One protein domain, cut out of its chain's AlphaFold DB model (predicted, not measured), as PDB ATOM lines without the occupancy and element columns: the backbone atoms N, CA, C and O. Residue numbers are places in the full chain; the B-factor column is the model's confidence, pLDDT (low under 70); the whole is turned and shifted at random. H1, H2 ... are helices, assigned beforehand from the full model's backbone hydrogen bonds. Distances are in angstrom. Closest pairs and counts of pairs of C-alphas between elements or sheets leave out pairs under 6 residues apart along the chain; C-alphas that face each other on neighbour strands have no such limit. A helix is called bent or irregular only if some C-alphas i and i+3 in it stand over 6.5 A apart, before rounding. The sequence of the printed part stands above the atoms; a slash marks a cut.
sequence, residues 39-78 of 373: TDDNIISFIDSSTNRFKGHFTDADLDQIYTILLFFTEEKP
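This is residues 39 to 78 of the 373 residues of the protein "CAP-ZIP_m domain-containing protein" of Scophthalmus maximus (UniProt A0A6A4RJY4). Two helices, H1 and H2, run side by side in opposite directions as the two arms of a flat, narrow U, and the link of residues 52 to 59 turns the backbone round at one end. The arms are loosely placed, with a gap between them, and the first and last printed residues lie at the open end of the U. The printed part has 40 residues, with two named helices, H1 then H2, no named strand, and the class all helix. It is only just loose, close to compact, with a radius of gyration of the C-alphas of 11.0 A, and spans 33 by 19 by 7 A.

H1 holds residues 40 to 51, begins with C-alpha 40 at (-30.276, -35.363, 4.645) and is 17.1 A from first to last C-alpha. It is neither bent nor irregular, but only just: C-alphas 41 and 44 are 6.4 A apart. H2, the longest helix, holds residues 60 to 75, measures 21.8 A and ends with C-alpha 75 at (-30.093, -40.203, -6.189).

H1 and H2 are near each other, with 9 pairs of C-alphas within 10 A; their closest C-alphas are 8.4 A apart. A short link of 8 residues joins them. In H2 every O i to N i+4 pair is within hydrogen-bond range; in H1 it is 6 of 8. Residues 56 to 62, of which 60 to 62 belong to H2, stand free.

The two C-alphas farthest apart are those of Gly 56 and Pro 78, at 33.2 A, while the C-alphas of Thr 39 and Pro 78 are 12.1 A apart. The printed part has no cut. Its mean pLDDT is 77.0, and residues 39 to 40 and 74 to 78 are under 70.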
ATOM      1  N   THR A  39     -32.424 -31.103   5.699       68.06
ATOM      2  CA  THR A  39     -31.086 -31.682   5.480       68.06
ATOM      3  C   THR A  39     -31.111 -33.197   5.646       68.06
ATOM      4  O   THR A  39     -31.765 -33.687   6.565       68.06
ATOM      5  N   ASP A  40     -30.348 -33.904   4.816       68.38
ATOM      6  CA  ASP A  40     -30.276 -35.363   4.645       68.38
ATOM      7  C   ASP A  40     -30.570 -36.188   5.924       68.38
ATOM      8  O   ASP A  40     -31.538 -36.951   5.954       68.38
ATOM      9  N   ASP A  41     -29.829 -35.965   7.019       72.75
ATOM     10  CA  ASP A  41     -29.968 -36.688   8.305       72.75
ATOM     11  C   ASP A  41     -31.381 -36.626   8.930       72.75
ATOM     12  O   ASP A  41     -31.812 -37.523   9.662       72.75
ATOM     13  N   ASN A  42     -32.123 -35.550   8.660       76.25
ATOM     14  CA  ASN A  42     -33.470 -35.310   9.177       76.25
ATOM     15  C   ASN A  42     -34.574 -35.786   8.214       76.25
ATOM     16  O   ASN A  42     -35.740 -35.823   8.609       76.25
ATOM     17  N   ILE A  43     -34.242 -36.144   6.967       79.00
ATOM     18  CA  ILE A  43     -35.219 -36.628   5.977       79.00
ATOM     19  C   ILE A  43     -35.688 -38.039   6.355       79.00
ATOM     20  O   ILE A  43     -36.890 -38.270   6.488       79.00
ATOM     21  N   ILE A  44     -34.754 -38.960   6.616       78.25
ATOM     22  CA  ILE A  44     -35.054 -40.372   6.924       78.25
ATOM     23  C   ILE A  44     -35.945 -40.486   8.171       78.25
ATOM     24  O   ILE A  44     -36.991 -41.131   8.140       78.25
ATOM     25  N   SER A  45     -35.601 -39.777   9.250       79.88
ATOM     26  CA  SER A  45     -36.385 -39.798  10.494       79.88
ATOM     27  C   SER A  45     -37.765 -39.129  10.370       79.88
ATOM     28  O   SER A  45     -38.697 -39.502  11.087       79.88
ATOM     29  N   PHE A  46     -37.944 -38.181   9.441       80.88
ATOM     30  CA  PHE A  46     -39.259 -37.629   9.100       80.88
ATOM     31  C   PHE A  46     -40.111 -38.625   8.297       80.88
ATOM     32  O   PHE A  46     -41.310 -38.760   8.569       80.88
ATOM     33  N   ILE A  47     -39.498 -39.360   7.364       80.00
ATOM     34  CA  ILE A  47     -40.148 -40.441   6.612       80.00
ATOM     35  C   ILE A  47     -40.595 -41.537   7.585       80.00
ATOM     36  O   ILE A  47     -41.792 -41.786   7.677       80.00
ATOM     37  N   ASP A  48     -39.712 -42.087   8.419       82.00
ATOM     38  CA  ASP A  48     -40.084 -43.109   9.411       82.00
ATOM     39  C   ASP A  48     -41.162 -42.628  10.394       82.00
ATOM     40  O   ASP A  48     -42.082 -43.372  10.744       82.00
ATOM     41  N   SER A  49     -41.108 -41.367  10.832       82.69
ATOM     42  CA  SER A  49     -42.127 -40.794  11.722       82.69
ATOM     43  C   SER A  49     -43.490 -40.591  11.043       82.69
ATOM     44  O   SER A  49     -44.499 -40.402  11.737       82.69
ATOM     45  N   SER A  50     -43.550 -40.604   9.711       77.94
ATOM     46  CA  SER A  50     -44.787 -40.449   8.940       77.94
ATOM     47  C   SER A  50     -45.306 -41.779   8.384       77.94
ATOM     48  O   SER A  50     -46.485 -42.068   8.578       77.94
ATOM     49  N   THR A  51     -44.456 -42.649   7.835       77.25
ATOM     50  CA  THR A  51     -44.833 -44.003   7.381       77.25
ATOM     51  C   THR A  51     -45.354 -44.865   8.531       77.25
ATOM     52  O   THR A  51     -46.426 -45.459   8.406       77.25
ATOM     53  N   ASN A  52     -44.707 -44.855   9.707       81.38
ATOM     54  CA  ASN A  52     -45.219 -45.573  10.885       81.38
ATOM     55  C   ASN A  52     -46.577 -45.037  11.384       81.38
ATOM     56  O   ASN A  52     -47.266 -45.732  12.125       81.38
ATOM     57  N   ARG A  53     -46.991 -43.835  10.960       78.88
ATOM     58  CA  ARG A  53     -48.305 -43.247  11.275       78.88
ATOM     59  C   ARG A  53     -49.428 -43.718  10.343       78.88
ATOM     60  O   ARG A  53     -50.589 -43.606  10.715       78.88
ATOM     61  N   PHE A  54     -49.083 -44.262   9.176       75.00
ATOM     62  CA  PHE A  54     -50.012 -44.778   8.163       75.00
ATOM     63  C   PHE A  54     -49.838 -46.289   7.909       75.00
ATOM     64  O   PHE A  54     -50.336 -46.818   6.920       75.00
ATOM     65  N   LYS A  55     -49.174 -47.012   8.821       75.06
ATOM     66  CA  LYS A  55     -48.737 -48.417   8.666       75.06
ATOM     67  C   LYS A  55     -49.857 -49.477   8.595       75.06
ATOM     68  O   LYS A  55     -49.570 -50.666   8.607       75.06
ATOM     69  N   GLY A  56     -51.119 -49.049   8.540       78.81
ATOM     70  CA  GLY A  56     -52.297 -49.881   8.254       78.81
ATOM     71  C   GLY A  56     -53.198 -49.318   7.144       78.81
ATOM     72  O   GLY A  56     -54.313 -49.798   6.976       78.81
ATOM     73  N   HIS A  57     -52.746 -48.285   6.420       77.62
ATOM     74  CA  HIS A  57     -53.473 -47.630   5.323       77.62
ATOM     75  C   HIS A  57     -52.794 -47.772   3.954       77.62
ATOM     76  O   HIS A  57     -53.399 -47.400   2.954       77.62
ATOM     77  N   PHE A  58     -51.571 -48.306   3.904       78.38
ATOM     78  CA  PHE A  58     -50.828 -48.552   2.671       78.38
ATOM     79  C   PHE A  58     -50.642 -50.044   2.431       78.38
ATOM     80  O   PHE A  58     -50.390 -50.803   3.368       78.38
ATOM     81  N   THR A  59     -50.754 -50.444   1.169       83.75
ATOM     82  CA  THR A  59     -50.289 -51.744   0.683       83.75
ATOM     83  C   THR A  59     -48.772 -51.707   0.484       83.75
ATOM     84  O   THR A  59     -48.180 -50.631   0.354       83.75
ATOM     85  N   ASP A  60     -48.125 -52.872   0.400       80.19
ATOM     86  CA  ASP A  60     -46.687 -52.936   0.099       80.19
ATOM     87  C   ASP A  60     -46.340 -52.275  -1.250       80.19
ATOM     88  O   ASP A  60     -45.264 -51.702  -1.390       80.19
ATOM     89  N   ALA A  61     -47.268 -52.265  -2.217       83.06
ATOM     90  CA  ALA A  61     -47.087 -51.592  -3.506       83.06
ATOM     91  C   ALA A  61     -47.090 -50.054  -3.387       83.06
ATOM     92  O   ALA A  61     -46.322 -49.383  -4.078       83.06
ATOM     93  N   ASP A  62     -47.903 -49.487  -2.489       79.50
ATOM     94  CA  ASP A  62     -47.886 -48.042  -2.208       79.50
ATOM     95  C   ASP A  62     -46.577 -47.644  -1.512       79.50
ATOM     96  O   ASP A  62     -45.983 -46.609  -1.820       79.50
ATOM     97  N   LEU A  63     -46.100 -48.487  -0.587       82.19
ATOM     98  CA  LEU A  63     -44.828 -48.284   0.106       82.19
ATOM     99  C   LEU A  63     -43.639 -48.357  -0.860       82.19
ATOM    100  O   LEU A  63     -42.771 -47.488  -0.796       82.19
ATOM    101  N   ASP A  64     -43.617 -49.329  -1.776       82.44
ATOM    102  CA  ASP A  64     -42.570 -49.478  -2.798       82.44
ATOM    103  C   ASP A  64     -42.569 -48.311  -3.804       82.44
ATOM    104  O   ASP A  64     -41.514 -47.774  -4.151       82.44
ATOM    105  N   GLN A  65     -43.750 -47.809  -4.191       83.25
ATOM    106  CA  GLN A  65     -43.866 -46.598  -5.010       83.25
ATOM    107  C   GLN A  65     -43.334 -45.356  -4.271       83.25
ATOM    108  O   GLN A  65     -42.568 -44.578  -4.848       83.25
ATOM    109  N   ILE A  66     -43.688 -45.175  -2.993       82.31
ATOM    110  CA  ILE A  66     -43.180 -44.073  -2.158       82.31
ATOM    111  C   ILE A  66     -41.656 -44.170  -1.998       82.31
ATOM    112  O   ILE A  66     -40.965 -43.159  -2.149       82.31
ATOM    113  N   TYR A  67     -41.114 -45.367  -1.754       82.56
ATOM    114  CA  TYR A  67     -39.670 -45.599  -1.684       82.56
ATOM    115  C   TYR A  67     -38.969 -45.322  -3.017       82.56
ATOM    116  O   TYR A  67     -37.924 -44.679  -3.016       82.56
ATOM    117  N   THR A  68     -39.553 -45.720  -4.147       85.06
ATOM    118  CA  THR A  68     -39.009 -45.454  -5.490       85.06
ATOM    119  C   THR A  68     -38.937 -43.952  -5.786       85.06
ATOM    120  O   THR A  68     -37.916 -43.462  -6.269       85.06
ATOM    121  N   ILE A  69     -39.983 -43.192  -5.442       81.19
ATOM    122  CA  ILE A  69     -40.009 -41.726  -5.593       81.19
ATOM    123  C   ILE A  69     -38.953 -41.063  -4.691       81.19
ATOM    124  O   ILE A  69     -38.226 -40.171  -5.132       81.19
ATOM    125  N   LEU A  70     -38.820 -41.516  -3.441       78.81
ATOM    126  CA  LEU A  70     -37.800 -41.024  -2.507       78.81
ATOM    127  C   LEU A  70     -36.373 -41.379  -2.947       78.81
ATOM    128  O   LEU A  70     -35.468 -40.556  -2.795       78.81
ATOM    129  N   LEU A  71     -36.163 -42.566  -3.521       82.69
ATOM    130  CA  LEU A  71     -34.877 -42.975  -4.078       82.69
ATOM    131  C   LEU A  71     -34.501 -42.066  -5.253       82.69
ATOM    132  O   LEU A  71     -33.408 -41.510  -5.257       82.69
ATOM    133  N   PHE A  72     -35.432 -41.798  -6.173       80.44
ATOM    134  CA  PHE A  72     -35.211 -40.873  -7.288       80.44
ATOM    135  C   PHE A  72     -34.768 -39.476  -6.809       80.44
ATOM    136  O   PHE A  72     -33.758 -38.954  -7.280       80.44
ATOM    137  N   PHE A  73     -35.444 -38.903  -5.806       71.25
ATOM    138  CA  PHE A  73     -35.073 -37.598  -5.233       71.25
ATOM    139  C   PHE A  73     -33.792 -37.596  -4.376       71.25
ATOM    140  O   PHE A  73     -33.249 -36.524  -4.112       71.25
ATOM    141  N   THR A  74     -33.291 -38.754  -3.932       69.69
ATOM    142  CA  THR A  74     -32.037 -38.864  -3.154       69.69
ATOM    143  C   THR A  74     -30.843 -39.346  -3.988       69.69
ATOM    144  O   THR A  74     -29.690 -39.090  -3.625       69.69
ATOM    145  N   GLU A  75     -31.088 -39.966  -5.143       65.81
ATOM    146  CA  GLU A  75     -30.093 -40.203  -6.189       65.81
ATOM    147  C   GLU A  75     -29.883 -38.962  -7.063       65.81
ATOM    148  O   GLU A  75     -28.724 -38.615  -7.322       65.81
ATOM    149  N   GLU A  76     -30.943 -38.204  -7.389       60.28
ATOM    150  CA  GLU A  76     -30.836 -36.819  -7.878       60.28
ATOM    151  C   GLU A  76     -30.439 -35.860  -6.739       60.28
ATOM    152  O   GLU A  76     -31.068 -34.834  -6.470       60.28
ATOM    153  N   LYS A  77     -29.306 -36.169  -6.095       60.12
ATOM    154  CA  LYS A  77     -28.517 -35.207  -5.326       60.12
ATOM    155  C   LYS A  77     -28.447 -33.931  -6.156       60.12
ATOM    156  O   LYS A  77     -27.907 -33.995  -7.266       60.12
ATOM    157  N   PRO A  78     -28.912 -32.776  -5.646       58.34
ATOM    158  CA  PRO A  78     -28.763 -31.522  -6.354       58.34
ATOM    159  C   PRO A  78     -27.271 -31.214  -6.408       58.34
ATOM    160  O   PRO A  78     -26.702 -30.607  -5.492       58.34
TER     161      PRO A  78